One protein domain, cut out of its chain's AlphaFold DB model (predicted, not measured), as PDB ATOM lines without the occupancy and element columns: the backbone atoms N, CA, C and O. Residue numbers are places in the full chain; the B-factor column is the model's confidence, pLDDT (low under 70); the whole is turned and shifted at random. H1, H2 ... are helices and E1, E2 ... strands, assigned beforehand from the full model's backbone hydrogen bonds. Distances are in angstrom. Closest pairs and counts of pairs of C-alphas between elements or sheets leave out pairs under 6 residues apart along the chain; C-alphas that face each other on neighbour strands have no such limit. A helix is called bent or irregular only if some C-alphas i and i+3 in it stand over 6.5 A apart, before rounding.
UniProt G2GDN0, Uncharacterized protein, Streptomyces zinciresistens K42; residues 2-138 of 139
ATOM      1  N   ALA A   2      31.845 144.332  19.916       83.88
ATOM      2  CA  ALA A   2      33.278 144.663  19.977       83.88
ATOM      3  C   ALA A   2      34.173 143.902  18.971       83.88
ATOM      4  O   ALA A   2      35.029 144.514  18.352       83.88
ATOM      5  N   ALA A   3      33.931 142.604  18.747       87.06
ATOM      6  CA  ALA A   3      34.763 141.798  17.843       87.06
ATOM      7  C   ALA A   3      34.705 142.256  16.372       87.06
ATOM      8  O   ALA A   3      35.717 142.240  15.683       87.06
ATOM      9  N   LEU A   4      33.533 142.684  15.881       93.69
ATOM     10  CA  LEU A   4      33.421 143.194  14.511       93.69
ATOM     11  C   LEU A   4      34.163 144.524  14.362       93.69
ATOM     12  O   LEU A   4      34.910 144.691  13.407       93.69
ATOM     13  N   VAL A   5      34.000 145.426  15.333       94.62
ATOM     14  CA  VAL A   5      34.692 146.722  15.345       94.62
ATOM     15  C   VAL A   5      36.207 146.520  15.335       94.62
ATOM     16  O   VAL A   5      36.897 147.126  14.525       94.62
ATOM     17  N   GLU A   6      36.726 145.608  16.160       92.94
ATOM     18  CA  GLU A   6      38.155 145.283  16.179       92.94
ATOM     19  C   GLU A   6      38.659 144.773  14.817       92.94
ATOM     20  O   GLU A   6      39.719 145.189  14.340       92.94
ATOM     21  N   LEU A   7      37.889 143.904  14.154       93.19
ATOM     22  CA  LEU A   7      38.231 143.423  12.814       93.19
ATOM     23  C   LEU A   7      38.190 144.544  11.768       93.19
ATOM     24  O   LEU A   7      39.051 144.592  10.890       93.19
ATOM     25  N   GLU A   8      37.222 145.455  11.846       96.25
ATOM     26  CA  GLU A   8      37.118 146.612  10.949       96.25
ATOM     27  C   GLU A   8      38.273 147.606  11.150       96.25
ATOM     28  O   GLU A   8      38.811 148.143  10.174       96.25
ATOM     29  N   GLU A   9      38.717 147.800  12.391       95.94
ATOM     30  CA  GLU A   9      39.904 148.593  12.718       95.94
ATOM     31  C   GLU A   9      41.177 147.951  12.156       95.94
ATOM     32  O   GLU A   9      41.973 148.622  11.490       95.94
ATOM     33  N   ALA A  10      41.360 146.643  12.358       93.44
ATOM     34  CA  ALA A  10      42.497 145.916  11.801       93.44
ATOM     35  C   ALA A  10      42.477 145.925  10.262       93.44
ATOM     36  O   ALA A  10      43.508 146.151   9.624       93.44
ATOM     37  N   ARG A  11      41.297 145.767   9.650       94.50
ATOM     38  CA  ARG A  11      41.112 145.877   8.198       94.50
ATOM     39  C   ARG A  11      41.498 147.261   7.688       94.50
ATOM     40  O   ARG A  11      42.173 147.357   6.669       94.50
ATOM     41  N   SER A  12      41.101 148.319   8.390       96.44
ATOM     42  CA  SER A  12      41.473 149.693   8.035       96.44
ATOM     43  C   SER A  12      42.990 149.890   8.037       96.44
ATOM     44  O   SER A  12      43.525 150.494   7.108       96.44
ATOM     45  N   VAL A  13      43.696 149.326   9.025       94.88
ATOM     46  CA  VAL A  13      45.170 149.337   9.074       94.88
ATOM     47  C   VAL A  13      45.767 148.618   7.862       94.88
ATOM     48  O   VAL A  13      46.646 149.172   7.201       94.88
ATOM     49  N   TRP A  14      45.279 147.416   7.543       91.31
ATOM     50  CA  TRP A  14      45.775 146.643   6.400       91.31
ATOM     51  C   TRP A  14      45.553 147.365   5.067       91.31
ATOM     52  O   TRP A  14      46.475 147.501   4.267       91.31
ATOM     53  N   LEU A  15      44.343 147.881   4.835       93.00
ATOM     54  CA  LEU A  15      43.999 148.575   3.592       93.00
ATOM     55  C   LEU A  15      44.811 149.858   3.393       93.00
ATOM     56  O   LEU A  15      45.188 150.171   2.264       93.00
ATOM     57  N   ALA A  16      45.099 150.592   4.472       93.25
ATOM     58  CA  ALA A  16      45.959 151.768   4.406       93.25
ATOM     59  C   ALA A  16      47.391 151.397   3.986       93.25
ATOM     60  O   ALA A  16      47.981 152.070   3.139       93.25
ATOM     61  N   TYR A  17      47.923 150.304   4.537       89.94
ATOM     62  CA  TYR A  17      49.221 149.771   4.136       89.94
ATOM     63  C   TYR A  17      49.227 149.341   2.655       89.94
ATOM     64  O   TYR A  17      50.087 149.791   1.894       89.94
ATOM     65  N   GLU A  18      48.231 148.564   2.215       89.56
ATOM     66  CA  GLU A  18      48.102 148.099   0.824       89.56
ATOM     67  C   GLU A  18      48.033 149.264  -0.174       89.56
ATOM     68  O   GLU A  18      48.676 149.232  -1.226       89.56
ATOM     69  N   ALA A  19      47.290 150.323   0.161       92.38
ATOM     70  CA  ALA A  19      47.223 151.528  -0.660       92.38
ATOM     71  C   ALA A  19      48.603 152.198  -0.787       92.38
ATOM     72  O   ALA A  19      49.020 152.547  -1.893       92.38
ATOM     73  N   GLY A  20      49.342 152.322   0.320       90.44
ATOM     74  CA  GLY A  20      50.705 152.859   0.320       90.44
ATOM     75  C   GLY A  20      51.670 152.024  -0.526       90.44
ATOM     76  O   GLY A  20      52.415 152.578  -1.340       90.44
ATOM     77  N   PHE A  21      51.623 150.698  -0.390       87.38
ATOM     78  CA  PHE A  21      52.399 149.773  -1.218       87.38
ATOM     79  C   PHE A  21      52.061 149.924  -2.708       87.38
ATOM     80  O   PHE A  21      52.961 150.051  -3.543       87.38
ATOM     81  N   ALA A  22      50.773 149.978  -3.058       89.94
ATOM     82  CA  ALA A  22      50.331 150.136  -4.440       89.94
ATOM     83  C   ALA A  22      50.847 151.442  -5.069       89.94
ATOM     84  O   ALA A  22      51.322 151.419  -6.209       89.94
ATOM     85  N   GLU A  23      50.807 152.560  -4.340       92.50
ATOM     86  CA  GLU A  23      51.333 153.846  -4.817       92.50
ATOM     87  C   GLU A  23      52.855 153.815  -5.022       92.50
ATOM     88  O   GLU A  23      53.337 154.215  -6.088       92.50
ATOM     89  N   ARG A  24      53.622 153.250  -4.075       89.31
ATOM     90  CA  ARG A  24      55.077 153.055  -4.251       89.31
ATOM     91  C   ARG A  24      55.377 152.212  -5.486       89.31
ATOM     92  O   ARG A  24      56.176 152.612  -6.333       89.31
ATOM     93  N   ARG A  25      54.672 151.089  -5.650       89.50
ATOM     94  CA  ARG A  25      54.850 150.194  -6.800       89.50
ATOM     95  C   ARG A  25      54.494 150.849  -8.130       89.50
ATOM     96  O   ARG A  25      55.133 150.532  -9.134       89.50
ATOM     97  N   LYS A  26      53.491 151.733  -8.183       92.44
ATOM     98  CA  LYS A  26      53.171 152.507  -9.397       92.44
ATOM     99  C   LYS A  26      54.333 153.418  -9.783       92.44
ATOM    100  O   LYS A  26      54.743 153.391 -10.943       92.44
ATOM    101  N   LYS A  27      54.892 154.155  -8.818       91.38
ATOM    102  CA  LYS A  27      56.046 155.038  -9.034       91.38
ATOM    103  C   LYS A  27      57.282 154.260  -9.484       91.38
ATOM    104  O   LYS A  27      57.836 154.544 -10.534       91.38
ATOM    105  N   GLU A  28      57.642 153.200  -8.770       90.62
ATOM    106  CA  GLU A  28      58.772 152.339  -9.136       90.62
ATOM    107  C   GLU A  28      58.624 151.744 -10.545       90.62
ATOM    108  O   GLU A  28      59.584 151.710 -11.311       90.62
ATOM    109  N   LYS A  29      57.420 151.290 -10.923       91.19
ATOM    110  CA  LYS A  29      57.159 150.795 -12.286       91.19
ATOM    111  C   LYS A  29      57.333 151.890 -13.337       91.19
ATOM    112  O   LYS A  29      57.854 151.583 -14.410       91.19
ATOM    113  N   HIS A  30      56.880 153.111 -13.046       91.69
ATOM    114  CA  HIS A  30      57.081 154.277 -13.906       91.69
ATOM    115  C   HIS A  30      58.576 154.571 -14.088       91.69
ATOM    116  O   HIS A  30      59.029 154.723 -15.217       91.69
ATOM    117  N   ASP A  31      59.348 154.493 -13.003       92.06
ATOM    118  CA  ASP A  31      60.803 154.690 -12.981       92.06
ATOM    119  C   ASP A  31      61.596 153.487 -13.552       92.06
ATOM    120  O   ASP A  31      62.824 153.450 -13.508       92.06
ATOM    121  N   GLY A  32      60.913 152.472 -14.097       92.81
ATOM    122  CA  GLY A  32      61.525 151.306 -14.742       92.81
ATOM    123  C   GLY A  32      61.889 150.145 -13.807       92.81
ATOM    124  O   GLY A  32      62.298 149.082 -14.283       92.81
ATOM    125  N   LEU A  33      61.676 150.270 -12.494       87.12
ATOM    126  CA  LEU A  33      61.920 149.213 -11.510       87.12
ATOM    127  C   LEU A  33      60.816 148.142 -11.567       87.12
ATOM    128  O   LEU A  33      59.679 148.299 -11.102       87.12
ATOM    129  N   ARG A  34      61.158 146.991 -12.159       85.81
ATOM    130  CA  ARG A  34      60.224 145.865 -12.346       85.81
ATOM    131  C   ARG A  34      60.164 144.891 -11.169       85.81
ATOM    132  O   ARG A  34      59.237 144.083 -11.124       85.81
ATOM    133  N   ARG A  35      61.092 144.979 -10.214       77.00
ATOM    134  CA  ARG A  35      61.095 144.188  -8.973       77.00
ATOM    135  C   ARG A  35      60.893 145.113  -7.767       77.00
ATOM    136  O   ARG A  35      61.423 146.220  -7.820       77.00
ATOM    137  N   PRO A  36      60.139 144.690  -6.733       75.19
ATOM    138  CA  PRO A  36      60.073 145.427  -5.472       75.19
ATOM    139  C   PRO A  36      61.474 145.621  -4.876       75.19
ATOM    140  O   PRO A  36      62.332 144.745  -5.032       75.19
ATOM    141  N   GLY A  37      61.703 146.758  -4.216       72.50
ATOM    142  CA  GLY A  37      62.911 146.982  -3.421       72.50
ATOM    143  C   GLY A  37      62.979 146.068  -2.189       72.50
ATOM    144  O   GLY A  37      62.008 145.397  -1.848       72.50
ATOM    145  N   SER A  38      64.117 146.063  -1.487       69.38
ATOM    146  CA  SER A  38      64.346 145.219  -0.298       69.38
ATOM    147  C   SER A  38      63.303 145.415   0.810       69.38
ATOM    148  O   SER A  38      62.914 144.444   1.451       69.38
ATOM    149  N   VAL A  39      62.814 146.646   0.984       69.12
ATOM    150  CA  VAL A  39      61.761 147.011   1.950       69.12
ATOM    151  C   VAL A  39      60.432 146.315   1.651       69.12
ATOM    152  O   VAL A  39      59.667 146.048   2.565       69.12
ATOM    153  N   ASP A  40      60.164 145.982   0.389       72.44
ATOM    154  CA  ASP A  40      58.911 145.366  -0.051       72.44
ATOM    155  C   ASP A  40      59.109 143.894  -0.490       72.44
ATOM    156  O   ASP A  40      58.165 143.230  -0.920       72.44
ATOM    157  N   ASP A  41      60.317 143.325  -0.378       73.12
ATOM    158  CA  ASP A  41      60.567 141.924  -0.768       73.12
ATOM    159  C   ASP A  41      59.854 140.937   0.176       73.12
ATOM    160  O   ASP A  41      59.471 139.828  -0.211       73.12
ATOM    161  N   TRP A  42      59.541 141.371   1.402       75.19
ATOM    162  CA  TRP A  42      58.718 140.587   2.322       75.19
ATOM    163  C   TRP A  42      57.300 140.343   1.784       75.19
ATOM    164  O   TRP A  42      56.717 139.298   2.084       75.19
ATOM    165  N   HIS A  43      56.760 141.233   0.940       74.62
ATOM    166  CA  HIS A  43      55.449 141.052   0.306       74.62
ATOM    167  C   HIS A  43      55.415 139.801  -0.570       74.62
ATOM    168  O   HIS A  43      54.426 139.066  -0.615       74.62
ATOM    169  N   ARG A  44      56.540 139.510  -1.227       72.06
ATOM    170  CA  ARG A  44      56.737 138.281  -1.998       72.06
ATOM    171  C   ARG A  44      56.841 137.063  -1.087       72.06
ATOM    172  O   ARG A  44      56.274 136.017  -1.391       72.06
ATOM    173  N   LEU A  45      57.560 137.198   0.027       66.31
ATOM    174  CA  LEU A  45      57.842 136.108   0.967       66.31
ATOM    175  C   LEU A  45      56.650 135.738   1.864       66.31
ATOM    176  O   LEU A  45      56.634 134.643   2.417       66.31
ATOM    177  N   THR A  46      55.659 136.620   1.991       67.00
ATOM    178  CA  THR A  46      54.442 136.427   2.809       67.00
ATOM    179  C   THR A  46      53.168 136.268   1.976       67.00
ATOM    180  O   THR A  46      52.069 136.312   2.525       67.00
ATOM    181  N   TRP A  47      53.311 136.082   0.657       64.12
ATOM    182  CA  TRP A  47      52.199 135.879  -0.279       64.12
ATOM    183  C   TRP A  47      51.169 137.018  -0.233       64.12
ATOM    184  O   TRP A  47      49.965 136.788  -0.144       64.12
ATOM    185  N   GLY A  48      51.645 138.265  -0.271       66.44
ATOM    186  CA  GLY A  48      50.772 139.440  -0.229       66.44
ATOM    187  C   GLY A  48      50.034 139.598   1.099       66.44
ATOM    188  O   GLY A  48      48.898 140.060   1.111       66.44
ATOM    189  N   GLY A  49      50.646 139.165   2.204       69.12
ATOM    190  CA  GLY A  49      50.108 139.373   3.544       69.12
ATOM    191  C   GLY A  49      49.266 138.240   4.121       69.12
ATOM    192  O   GLY A  49      48.960 138.284   5.308       69.12
ATOM    193  N   PHE A  50      48.932 137.197   3.350       69.00
ATOM    194  CA  PHE A  50      48.141 136.065   3.862       69.00
ATOM    195  C   PHE A  50      48.810 135.367   5.059       69.00
ATOM    196  O   PHE A  50      48.132 134.906   5.972       69.00
ATOM    197  N   GLY A  51      50.146 135.332   5.084       70.25
ATOM    198  CA  GLY A  51      50.917 134.778   6.202       70.25
ATOM    199  C   GLY A  51      51.189 135.757   7.352       70.25
ATOM    200  O   GLY A  51      51.992 135.437   8.230       70.25
ATOM    201  N   VAL A  52      50.615 136.965   7.344       75.56
ATOM    202  CA  VAL A  52      50.862 137.979   8.381       75.56
ATOM    203  C   VAL A  52      49.918 137.754   9.562       75.56
ATOM    204  O   VAL A  52      48.722 137.551   9.395       75.56
ATOM    205  N   ALA A  53      50.473 137.828  10.773       83.19
ATOM    206  CA  ALA A  53      49.755 137.723  12.045       83.19
ATOM    207  C   ALA A  53      49.101 136.362  12.361       83.19
ATOM    208  O   ALA A  53      48.116 136.306  13.095       83.19
ATOM    209  N   TRP A  54      49.667 135.260  11.864       88.56
ATOM    210  CA  TRP A  54      49.198 133.922  12.227       88.56
ATOM    211  C   TRP A  54      49.600 133.539  13.657       88.56
ATOM    212  O   TRP A  54      50.735 133.787  14.062       88.56
ATOM    213  N   CYS A  55      48.705 132.891  14.403       91.12
ATOM    214  CA  CYS A  55      49.024 132.237  15.676       91.12
ATOM    215  C   CYS A  55      48.948 130.725  15.485       91.12
ATOM    216  O   CYS A  55      47.971 130.225  14.933       91.12
ATOM    217  N   ASP A  56      49.987 130.005  15.905       87.19
ATOM    218  CA  ASP A  56      50.035 128.550  15.737       87.19
ATOM    219  C   ASP A  56      48.999 127.835  16.621       87.19
ATOM    220  O   ASP A  56      48.181 127.065  16.125       87.19
ATOM    221  N   ASP A  57      48.985 128.162  17.915       89.06
ATOM    222  CA  ASP A  57      47.912 127.792  18.837       89.06
ATOM    223  C   ASP A  57      46.979 129.003  19.009       89.06
ATOM    224  O   ASP A  57      47.418 130.024  19.543       89.06
ATOM    225  N   PRO A  58      45.700 128.937  18.598       86.94
ATOM    226  CA  PRO A  58      44.776 130.061  18.730       86.94
ATOM    227  C   PRO A  58      44.473 130.440  20.188       86.94
ATOM    228  O   PRO A  58      43.961 131.531  20.424       86.94
ATOM    229  N   GLN A  59      44.771 129.577  21.167       89.69
ATOM    230  CA  GLN A  59      44.656 129.900  22.597       89.69
ATOM    231  C   GLN A  59      45.846 130.717  23.114       89.69
ATOM    232  O   GLN A  59      45.752 131.352  24.166       89.69
ATOM    233  N   VAL A  60      46.960 130.729  22.380       91.44
ATOM    234  CA  VAL A  60      48.147 131.520  22.699       91.44
ATOM    235  C   VAL A  60      48.290 132.592  21.631       91.44
ATOM    236  O   VAL A  60      48.863 132.372  20.569       91.44
ATOM    237  N   HIS A  61      47.759 133.775  21.914       92.19
ATOM    238  CA  HIS A  61      47.769 134.889  20.973       92.19
ATOM    239  C   HIS A  61      48.282 136.175  21.635       92.19
ATOM    240  O   HIS A  61      48.296 136.294  22.869       92.19
ATOM    241  N   PRO A  62      48.708 137.175  20.842       94.12
ATOM    242  CA  PRO A  62      49.092 138.470  21.371       94.12
ATOM    243  C   PRO A  62      48.002 139.102  22.230       94.12
ATOM    244  O   PRO A  62      46.811 139.012  21.933       94.12
ATOM    245  N   ARG A  63      48.436 139.785  23.292       89.56
ATOM    246  CA  ARG A  63      47.554 140.610  24.116       89.56
ATOM    247  C   ARG A  63      47.404 141.991  23.483       89.56
ATOM    248  O   ARG A  63      48.396 142.584  23.062       89.56
ATOM    249  N   GLY A  64      46.189 142.518  23.528       89.31
ATOM    250  CA  GLY A  64      45.849 143.842  23.013       89.31
ATOM    251  C   GLY A  64      45.124 143.792  21.666       89.31
ATOM    252  O   GLY A  64      44.929 142.704  21.126       89.31
ATOM    253  N   PRO A  65      44.716 144.960  21.142       93.25
ATOM    254  CA  PRO A  65      43.888 145.039  19.946       93.25
ATOM    255  C   PRO A  65      44.605 144.505  18.705       93.25
ATOM    256  O   PRO A  65      45.780 144.816  18.472       93.25
ATOM    257  N   MET A  66      43.882 143.778  17.854       92.94
ATOM    258  CA  MET A  66      44.423 143.240  16.597       92.94
ATOM    259  C   MET A  66      45.047 144.330  15.706       92.94
ATOM    260  O   MET A  66      46.098 144.114  15.097       92.94
ATOM    261  N   ALA A  67      44.452 145.525  15.671       94.31
ATOM    262  CA  ALA A  67      44.981 146.659  14.915       94.31
ATOM    263  C   ALA A  67      46.400 147.062  15.365       94.31
ATOM    264  O   ALA A  67      47.247 147.381  14.529       94.31
ATOM    265  N   ASP A  68      46.696 147.004  16.665       96.00
ATOM    266  CA  ASP A  68      48.018 147.349  17.197       96.00
ATOM    267  C   ASP A  68      49.052 146.267  16.908       96.00
ATOM    268  O   ASP A  68      50.192 146.579  16.552       96.00
ATOM    269  N   VAL A  69      48.651 144.998  17.010       94.88
ATOM    270  CA  VAL A  69      49.484 143.858  16.605       94.88
ATOM    271  C   VAL A  69      49.885 144.006  15.139       94.88
ATOM    272  O   VAL A  69      51.065 143.891  14.802       94.88
ATOM    273  N   LEU A  70      48.922 144.339  14.278       93.56
ATOM    274  CA  LEU A  70      49.160 144.506  12.851       93.56
ATOM    275  C   LEU A  70      50.078 145.698  12.551       93.56
ATOM    276  O   LEU A  70      51.027 145.553  11.781       93.56
ATOM    277  N   ARG A  71      49.875 146.849  13.209       94.81
ATOM    278  CA  ARG A  71      50.775 148.014  13.081       94.81
ATOM    279  C   ARG A  71      52.214 147.667  13.453       94.81
ATOM    280  O   ARG A  71      53.137 148.074  12.747       94.81
ATOM    281  N   ARG A  72      52.417 146.916  14.540       95.50
ATOM    282  CA  ARG A  72      53.754 146.476  14.979       95.50
ATOM    283  C   ARG A  72      54.411 145.563  13.949       95.50
ATOM    284  O   ARG A  72      55.588 145.747  13.655       95.50
ATOM    285  N   LEU A  73      53.657 144.622  13.380       92.38
ATOM    286  CA  LEU A  73      54.160 143.726  12.336       92.38
ATOM    287  C   LEU A  73      54.545 144.484  11.067       92.38
ATOM    288  O   LEU A  73      55.665 144.314  10.599       92.38
ATOM    289  N   ILE A  74      53.665 145.351  10.557       90.44
ATOM    290  CA  ILE A  74      53.941 146.183   9.375       90.44
ATOM    291  C   ILE A  74      55.188 147.040   9.615       90.44
ATOM    292  O   ILE A  74      56.123 147.009   8.822       90.44
ATOM    293  N   THR A  75      55.257 147.715  10.766       91.38
ATOM    294  CA  THR A  75      56.411 148.552  11.128       91.38
ATOM    295  C   THR A  75      57.711 147.747  11.181       91.38
ATOM    296  O   THR A  75      58.762 148.258  10.806       91.38
ATOM    297  N   ALA A  76      57.668 146.504  11.664       91.88
ATOM    298  CA  ALA A  76      58.844 145.640  11.719       91.88
ATOM    299  C   ALA A  76      59.262 145.120  10.338       91.88
ATOM    300  O   ALA A  76      60.449 144.943  10.096       91.88
ATOM    301  N   LEU A  77      58.304 144.891   9.439       87.12
ATOM    302  CA  LEU A  77      58.559 144.465   8.062       87.12
ATOM    303  C   LEU A  77      59.165 145.581   7.200       87.12
ATOM    304  O   LEU A  77      59.901 145.295   6.263       87.12
ATOM    305  N   GLU A  78      58.894 146.842   7.538       85.81
ATOM    306  CA  GLU A  78      59.450 148.025   6.866       85.81
ATOM    307  C   GLU A  78      60.799 148.495   7.456       85.81
ATOM    308  O   GLU A  78      61.336 149.521   7.035       85.81
ATOM    309  N   ARG A  79      61.357 147.776   8.440       86.38
ATOM    310  CA  ARG A  79      62.613 148.113   9.134       86.38
ATOM    311  C   ARG A  79      63.650 147.003   9.001       86.38
ATOM    312  O   ARG A  79      63.357 145.906   8.536       86.38
ATOM    313  N   ASP A  80      64.867 147.297   9.454       87.94
ATOM    314  CA  ASP A  80      65.918 146.289   9.540       87.94
ATOM    315  C   ASP A  80      65.517 145.134  10.482       87.94
ATOM    316  O   ASP A  80      64.907 145.378  11.534       87.94
ATOM    317  N   PRO A  81      65.875 143.879  10.145       91.94
ATOM    318  CA  PRO A  81      65.531 142.715  10.954       91.94
ATOM    319  C   PRO A  81      66.076 142.796  12.389       91.94
ATOM    320  O   PRO A  81      67.195 143.251  12.630       91.94
ATOM    321  N   GLY A  82      65.303 142.289  13.351       94.31
ATOM    322  CA  GLY A  82      65.635 142.283  14.778       94.31
ATOM    323  C   GLY A  82      65.863 140.886  15.364       94.31
ATOM    324  O   GLY A  82      65.752 139.867  14.690       94.31
ATOM    325  N   CYS A  83      66.180 140.814  16.659       95.94
ATOM    326  CA  CYS A  83      66.403 139.540  17.363       95.94
ATOM    327  C   CYS A  83      65.270 139.137  18.325       95.94
ATOM    328  O   CYS A  83      65.429 138.198  19.106       95.94
ATOM    329  N   ALA A  84      64.148 139.858  18.294       96.00
ATOM    330  CA  ALA A  84      63.014 139.689  19.195       96.00
ATOM    331  C   ALA A  84      61.693 139.662  18.416       96.00
ATOM    332  O   ALA A  84      61.620 140.119  17.275       96.00
ATOM    333  N   CYS A  85      60.639 139.148  19.046       95.88
ATOM    334  CA  CYS A  85      59.284 139.217  18.526       95.88
ATOM    335  C   CYS A  85      58.856 140.692  18.396       95.88
ATOM    336  O   CYS A  85      58.847 141.402  19.404       95.88
ATOM    337  N   PRO A  86      58.438 141.163  17.208       95.06
ATOM    338  CA  PRO A  86      58.029 142.558  17.018       95.06
ATOM    339  C   PRO A  86      56.722 142.907  17.742       95.06
ATOM    340  O   PRO A  86      56.406 144.078  17.929       95.06
ATOM    341  N   VAL A  87      55.950 141.896  18.154       96.06
ATOM    342  CA  VAL A  87      54.647 142.089  18.793       96.06
ATOM    343  C   VAL A  87      54.784 142.265  20.299       96.06
ATOM    344  O   VAL A  87      54.287 143.255  20.832       96.06
ATOM    345  N   CYS A  88      55.459 141.341  20.988       95.88
ATOM    346  CA  CYS A  88      55.591 141.372  22.448       95.88
ATOM    347  C   CYS A  88      56.989 141.763  22.958       95.88
ATOM    348  O   CYS A  88      57.153 141.954  24.158       95.88
ATOM    349  N   GLY A  89      58.003 141.857  22.089       95.50
ATOM    350  CA  GLY A  89      59.400 142.106  22.478       95.50
ATOM    351  C   GLY A  89      60.135 140.887  23.053       95.50
ATOM    352  O   GLY A  89      61.330 140.965  23.337       95.50
ATOM    353  N   GLY A  90      59.450 139.751  23.203       94.44
ATOM    354  CA  GLY A  90      60.019 138.504  23.707       94.44
ATOM    355  C   GLY A  90      61.090 137.921  22.784       94.44
ATOM    356  O   GLY A  90      61.015 138.038  21.562       94.44
ATOM    357  N   ARG A  91      62.104 137.273  23.363       93.81
ATOM    358  CA  ARG A  91      63.208 136.627  22.618       93.81
ATOM    359  C   ARG A  91      63.089 135.105  22.578       93.81
ATOM    360  O   ARG A  91      63.903 134.442  21.938       93.81
ATOM    361  N   ALA A  92      62.085 134.555  23.256       93.38
ATOM    362  CA  ALA A  92      61.808 133.132  23.279       93.38
ATOM    363  C   ALA A  92      61.083 132.735  21.981       93.38
ATOM    364  O   ALA A  92      59.862 132.821  21.855       93.38
ATOM    365  N   LEU A  93      61.880 132.380  20.972       95.12
ATOM    366  CA  LEU A  93      61.420 131.947  19.656       95.12
ATOM    367  C   LEU A  93      61.781 130.475  19.449       95.12
ATOM    368  O   LEU A  93      62.933 130.087  19.652       95.12
ATOM    369  N   VAL A  94      60.822 129.669  19.000       95.19
ATOM    370  CA  VAL A  94      61.009 128.239  18.714       95.19
ATOM    371  C   VAL A  94      60.600 127.948  17.279       95.19
ATOM    372  O   VAL A  94      59.551 128.387  16.823       95.19
ATOM    373  N   TRP A  95      61.425 127.199  16.549       94.75
ATOM    374  CA  TRP A  95      61.078 126.770  15.197       94.75
ATOM    375  C   TRP A  95      60.087 125.599  15.219       94.75
ATOM    376  O   TRP A  95      60.416 124.533  15.746       94.75
ATOM    377  N   LYS A  96      58.916 125.773  14.598       92.94
ATOM    378  CA  LYS A  96      57.937 124.705  14.332       92.94
ATOM    379  C   LYS A  96      57.991 124.250  12.876       92.94
ATOM    380  O   LYS A  96      58.405 125.016  12.004       92.94
ATOM    381  N   TYR A  97      57.635 122.991  12.631       89.81
ATOM    382  CA  TYR A  97      57.739 122.337  11.316       89.81
ATOM    383  C   TYR A  97      56.387 121.860  10.760       89.81
ATOM    384  O   TYR A  97      56.345 121.314   9.663       89.81
ATOM    385  N   ASP A  98      55.323 122.047  11.529       88.94
ATOM    386  CA  ASP A  98      53.992 121.470  11.373       88.94
ATOM    387  C   ASP A  98      52.894 122.529  11.575       88.94
ATOM    388  O   ASP A  98      51.833 122.250  12.127       88.94
ATOM    389  N   LEU A  99      53.158 123.762  11.135       87.62
ATOM    390  CA  LEU A  99      52.200 124.862  11.223       87.62
ATOM    391  C   LEU A  99      50.980 124.583  10.336       87.62
ATOM    392  O   LEU A  99      51.108 124.132   9.196       87.62
ATOM    393  N   ALA A 100      49.794 124.944  10.828       83.31
ATOM    394  CA  ALA A 100      48.523 124.790  10.112       83.31
ATOM    395  C   ALA A 100      48.287 125.839   8.995       83.31
ATOM    396  O   ALA A 100      47.161 126.003   8.527       83.31
ATOM    397  N   HIS A 101      49.328 126.559   8.568       76.94
ATOM    398  CA  HIS A 101      49.286 127.532   7.475       76.94
ATOM    399  C   HIS A 101      50.580 127.482   6.660       76.94
ATOM    400  O   HIS A 101      51.593 126.988   7.141       76.94
ATOM    401  N   GLU A 102      50.570 128.030   5.443       74.44
ATOM    402  CA  GLU A 102      51.789 128.167   4.643       74.44
ATOM    403  C   GLU A 102      52.526 129.481   5.000       74.44
ATOM    404  O   GLU A 102      51.874 130.527   5.114       74.44
ATOM    405  N   PRO A 103      53.864 129.475   5.187       80.12
ATOM    406  CA  PRO A 103      54.746 128.309   5.209       80.12
ATOM    407  C   PRO A 103      54.484 127.392   6.406       80.12
ATOM    408  O   PRO A 103      54.502 127.858   7.541       80.12
ATOM    409  N   SER A 104      54.377 126.082   6.155       86.31
ATOM    410  CA  SER A 104      54.171 125.040   7.188       86.31
ATOM    411  C   SER A 104      55.287 124.945   8.242       86.31
ATOM    412  O   SER A 104      55.219 124.145   9.171       86.31
ATOM    413  N   SER A 105      56.330 125.773   8.142       89.94
ATOM    414  CA  SER A 105      57.384 125.875   9.144       89.94
ATOM    415  C   SER A 105      57.848 127.314   9.350       89.94
ATOM    416  O   SER A 105      58.001 128.092   8.403       89.94
ATOM    417  N   GLY A 106      58.137 127.662  10.602       91.88
ATOM    418  CA  GLY A 106      58.507 129.024  10.960       91.88
ATOM    419  C   GLY A 106      58.820 129.215  12.444       91.88
ATOM    420  O   GLY A 106      58.605 128.311  13.256       91.88
ATOM    421  N   PRO A 107      59.374 130.381  12.811       94.31
ATOM    422  CA  PRO A 107      59.641 130.731  14.199       94.31
ATOM    423  C   PRO A 107      58.352 131.189  14.895       94.31
ATOM    424  O   PRO A 107      57.723 132.155  14.479       94.31
ATOM    425  N   VAL A 108      57.994 130.527  15.988       95.12
ATOM    426  CA  VAL A 108      56.858 130.863  16.850       95.12
ATOM    427  C   VAL A 108      57.376 131.525  18.117       95.12
ATOM    428  O   VAL A 108      58.298 131.013  18.755       95.12
ATOM    429  N   CYS A 109      56.800 132.664  18.491       95.25
ATOM    430  CA  CYS A 109      57.078 133.273  19.787       95.25
ATOM    431  C   CYS A 109      56.357 132.498  20.891       95.25
ATOM    432  O   CYS A 109      55.137 132.396  20.862       95.25
ATOM    433  N   THR A 110      57.076 131.987  21.888       93.81
ATOM    434  CA  THR A 110      56.452 131.219  22.980       93.81
ATOM    435  C   THR A 110      55.684 132.098  23.964       93.81
ATOM    436  O   THR A 110      54.859 131.589  24.710       93.81
ATOM    437  N   ASP A 111      55.935 133.411  23.957       93.69
ATOM    438  CA  ASP A 111      55.297 134.358  24.879       93.69
ATOM    439  C   ASP A 111      53.932 134.847  24.368       93.69
ATOM    440  O   ASP A 111      53.046 135.152  25.163       93.69
ATOM    441  N   CYS A 112      53.759 134.961  23.045       94.56
ATOM    442  CA  CYS A 112      52.522 135.470  22.434       94.56
ATOM    443  C   CYS A 112      51.957 134.605  21.298       94.56
ATOM    444  O   CYS A 112      50.974 134.998  20.686       94.56
ATOM    445  N   GLY A 113      52.583 133.468  20.990       93.56
ATOM    446  CA  GLY A 113      52.111 132.438  20.052       93.56
ATOM    447  C   GLY A 113      52.103 132.809  18.570       93.56
ATOM    448  O   GLY A 113      51.811 131.962  17.723       93.56
ATOM    449  N   ILE A 114      52.485 134.040  18.229       93.69
ATOM    450  CA  ILE A 114      52.542 134.474  16.838       93.69
ATOM    451  C   ILE A 114      53.673 133.773  16.082       93.69
ATOM    452  O   ILE A 114      54.805 133.658  16.572       93.69
ATOM    453  N   VAL A 115      53.376 133.358  14.857       93.44
ATOM    454  CA  VAL A 115      54.368 132.944  13.871       93.44
ATOM    455  C   VAL A 115      55.031 134.215  13.357       93.44
ATOM    456  O   VAL A 115      54.442 135.014  12.631       93.44
ATOM    457  N   VAL A 116      56.264 134.446  13.798       92.75
ATOM    458  CA  VAL A 116      57.001 135.664  13.478       92.75
ATOM    459  C   VAL A 116      57.433 135.600  12.008       92.75
ATOM    460  O   VAL A 116      58.123 134.650  11.618       92.75
ATOM    461  N   PRO A 117      57.079 136.592  11.166       89.88
ATOM    462  CA  PRO A 117      57.491 136.583   9.770       89.88
ATOM    463  C   PRO A 117      59.015 136.535   9.657       89.88
ATOM    464  O   PRO A 117      59.715 137.379  10.205       89.88
ATOM    465  N   ARG A 118      59.552 135.562   8.919       89.62
ATOM    466  CA  ARG A 118      61.009 135.365   8.789       89.62
ATOM    467  C   ARG A 118      61.795 136.638   8.417       89.62
ATOM    468  O   ARG A 118      62.877 136.789   8.976       89.62
ATOM    469  N   PRO A 119      61.301 137.536   7.535       88.06
ATOM    470  CA  PRO A 119      62.031 138.751   7.168       88.06
ATOM    471  C   PRO A 119      62.276 139.727   8.325       88.06
ATOM    472  O   PRO A 119      63.221 140.497   8.248       88.06
ATOM    473  N   VAL A 120      61.485 139.687   9.406       91.00
ATOM    474  CA  VAL A 120      61.670 140.606  10.549       91.00
ATOM    475  C   VAL A 120      62.737 140.128  11.534       91.00
ATOM    476  O   VAL A 120      63.017 140.817  12.512       91.00
ATOM    477  N   LEU A 121      63.311 138.939  11.318       93.00
ATOM    478  CA  LEU A 121      64.293 138.332  12.212       93.00
ATOM    479  C   LEU A 121      65.672 138.251  11.565       93.00
ATOM    480  O   LEU A 121      65.804 137.850  10.407       93.00
ATOM    481  N   THR A 122      66.713 138.556  12.338       95.06
ATOM    482  CA  THR A 122      68.088 138.369  11.871       95.06
ATOM    483  C   THR A 122      68.399 136.882  11.640       95.06
ATOM    484  O   THR A 122      67.792 136.000  12.270       95.06
ATOM    485  N   PRO A 123      69.381 136.560  10.779       94.38
ATOM    486  CA  PRO A 123      69.828 135.184  10.572       94.38
ATOM    487  C   PRO A 123      70.214 134.460  11.872       94.38
ATOM    488  O   PRO A 123      69.916 133.273  12.034       94.38
ATOM    489  N   GLU A 124      70.821 135.165  12.829       95.56
ATOM    490  CA  GLU A 124      71.243 134.617  14.123       95.56
ATOM    491  C   GLU A 124      70.039 134.228  14.981       95.56
ATOM    492  O   GLU A 124      70.052 133.163  15.606       95.56
ATOM    493  N   ALA A 125      68.987 135.056  14.984       95.62
ATOM    494  CA  ALA A 125      67.743 134.777  15.696       95.62
ATOM    495  C   ALA A 125      67.023 133.560  15.096       95.62
ATOM    496  O   ALA A 125      66.595 132.666  15.830       95.62
ATOM    497  N   LEU A 126      66.977 133.454  13.762       94.81
ATOM    498  CA  LEU A 126      66.430 132.280  13.071       94.81
ATOM    499  C   LEU A 126      67.236 131.010  13.388       94.81
ATOM    500  O   LEU A 126      66.663 129.944  13.633       94.81
ATOM    501  N   ALA A 127      68.567 131.107  13.412       94.62
ATOM    502  CA  ALA A 127      69.431 129.993  13.777       94.62
ATOM    503  C   ALA A 127      69.239 129.580  15.247       94.62
ATOM    504  O   ALA A 127      69.213 128.386  15.542       94.62
ATOM    505  N   ALA A 128      69.069 130.542  16.160       93.69
ATOM    506  CA  ALA A 128      68.778 130.281  17.569       93.69
ATOM    507  C   ALA A 128      67.435 129.561  17.756       93.69
ATOM    508  O   ALA A 128      67.400 128.526  18.422       93.69
ATOM    509  N   ALA A 129      66.374 130.025  17.089       93.94
ATOM    510  CA  ALA A 129      65.050 129.405  17.157       93.94
ATOM    511  C   ALA A 129      65.058 127.933  16.707       93.94
ATOM    512  O   ALA A 129      64.364 127.091  17.278       93.94
ATOM    513  N   ARG A 130      65.894 127.590  15.716       93.56
ATOM    514  CA  ARG A 130      66.086 126.203  15.249       93.56
ATOM    515  C   ARG A 130      66.880 125.333  16.225       93.56
ATOM    516  O   ARG A 130      66.727 124.113  16.213       93.56
ATOM    517  N   ARG A 131      67.747 125.924  17.055       87.56
ATOM    518  CA  ARG A 131      68.562 125.182  18.034       87.56
ATOM    519  C   ARG A 131      67.768 124.747  19.264       87.56
ATOM    520  O   ARG A 131      68.092 123.692  19.802       87.56
ATOM    521  N   GLY A 132      66.724 125.482  19.662       69.38
ATOM    522  CA  GLY A 132      65.909 125.169  20.849       69.38
ATOM    523  C   GLY A 132      65.358 123.735  20.882       69.38
ATOM    524  O   GLY A 132      65.284 123.126  21.945       69.38
ATOM    525  N   ARG A 133      65.094 123.134  19.713       60.03
ATOM    526  CA  ARG A 133      64.644 121.736  19.597       60.03
ATOM    527  C   ARG A 133      65.713 120.699  19.969       60.03
ATOM    528  O   ARG A 133      65.358 119.631  20.448       60.03
ATOM    529  N   ARG A 134      67.012 120.984  19.779       54.19
ATOM    530  CA  ARG A 134      68.079 120.012  20.108       54.19
ATOM    531  C   ARG A 134      68.204 119.765  21.607       54.19
ATOM    532  O   ARG A 134      68.560 118.664  21.987       54.19
ATOM    533  N   LEU A 135      67.888 120.757  22.438       51.88
ATOM    534  CA  LEU A 135      67.980 120.619  23.892       51.88
ATOM    535  C   LEU A 135      66.788 119.849  24.483       51.88
ATOM    536  O   LEU A 135      66.960 119.140  25.463       51.88
ATOM    537  N   LEU A 136      65.608 119.928  23.859       52.28
ATOM    538  CA  LEU A 136      64.402 119.215  24.308       52.28
ATOM    539  C   LEU A 136      64.351 117.739  23.870       52.28
ATOM    540  O   LEU A 136      63.555 116.984  24.410       52.28
ATOM    541  N   MET A 137      65.177 117.316  22.904       50.06
ATOM    542  CA  MET A 137      65.267 115.915  22.446       50.06
ATOM    543  C   MET A 137      66.475 115.153  23.027       50.06
ATOM    544  O   MET A 137      66.770 114.047  22.583       50.06
ATOM    545  N   SER A 138      67.219 115.750  23.960       44.84
ATOM    546  CA  SER A 138      68.391 115.139  24.615       44.84
ATOM    547  C   SER A 138      68.236 115.024  26.137       44.84
ATOM    548  O   SER A 138      69.239 114.874  26.831       44.84
TER     549      SER A 138
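AT A GLANCE: This is residues 2 to 138 of the 139 residues of an uncharacterized protein of Streptomyces zinciresistens K42 (UniProt G2GDN0). A long helix, H1, makes one side of the domain, with the shorter H3 packed side by side on part of it; at the other end of the longest axis H4 packs on a small hairpin of two strands, E1 and E2, and long loops fill much of the space between. The printed part has 137 residues, with named elements in the order H1, H2, H3, E1, E2, H4; the sheet, order E1 - E2, is antiparallel and the class is mostly helix. It is compact, with a radius of gyration of the C-alphas of 15.9 A and spans of 56 by 39 by 24 A.

IN THESE COORDINATES: H1, residues 2 to 30, begins with C-alpha 2 at (33.278, 144.663, 19.977) and is 42.5 A long. H2 is residues 38 to 45, and irregular: C-alphas 39 and 42 are 7.1 A apart. H3 is residues 66 to 77, 16.6 A. E1 is residues 93 to 96, and E2 residues 106 to 109. H4, residues 123 to 136, 21.8 A, ends with C-alpha 136 at (64.402, 119.215, 24.308).

HOW THE PARTS SIT: H1 touches H3 with residues 6 to 17 alone, the same way at a shallow tilt of 26 degrees; the closest C-alphas, of Ala 10 and Ala 67, are 4.1 A apart. H2 is close to H3 but not clearly touching, the closest C-alphas, of Trp 42 and Leu 77, being 6.9 A apart. The hairpin E1 and E2 has N 94 and O 108 within hydrogen-bond range at 2.9 A. The closest C-alphas of E1 and H4, those of Val 94 and Ala 129, are 4.5 A apart. H1 and H4 are apart. Each O i to N i+4 pair is within hydrogen-bond range in H1 and H3, against 6 of 10 in H4 and 1 of 4 in H2, where 4 of 5 O i to N i+3 pairs are.

THE WHOLE: The C-alphas farthest apart, of His 30 and Ser 138, are 56.1 A apart. The printed part has no cut. The links H2 to H3, H3 to E1 and E2 to H4 are long. The model's pLDDT is under 70 at residues 38 to 39, 45 to 50 and 132 to 138.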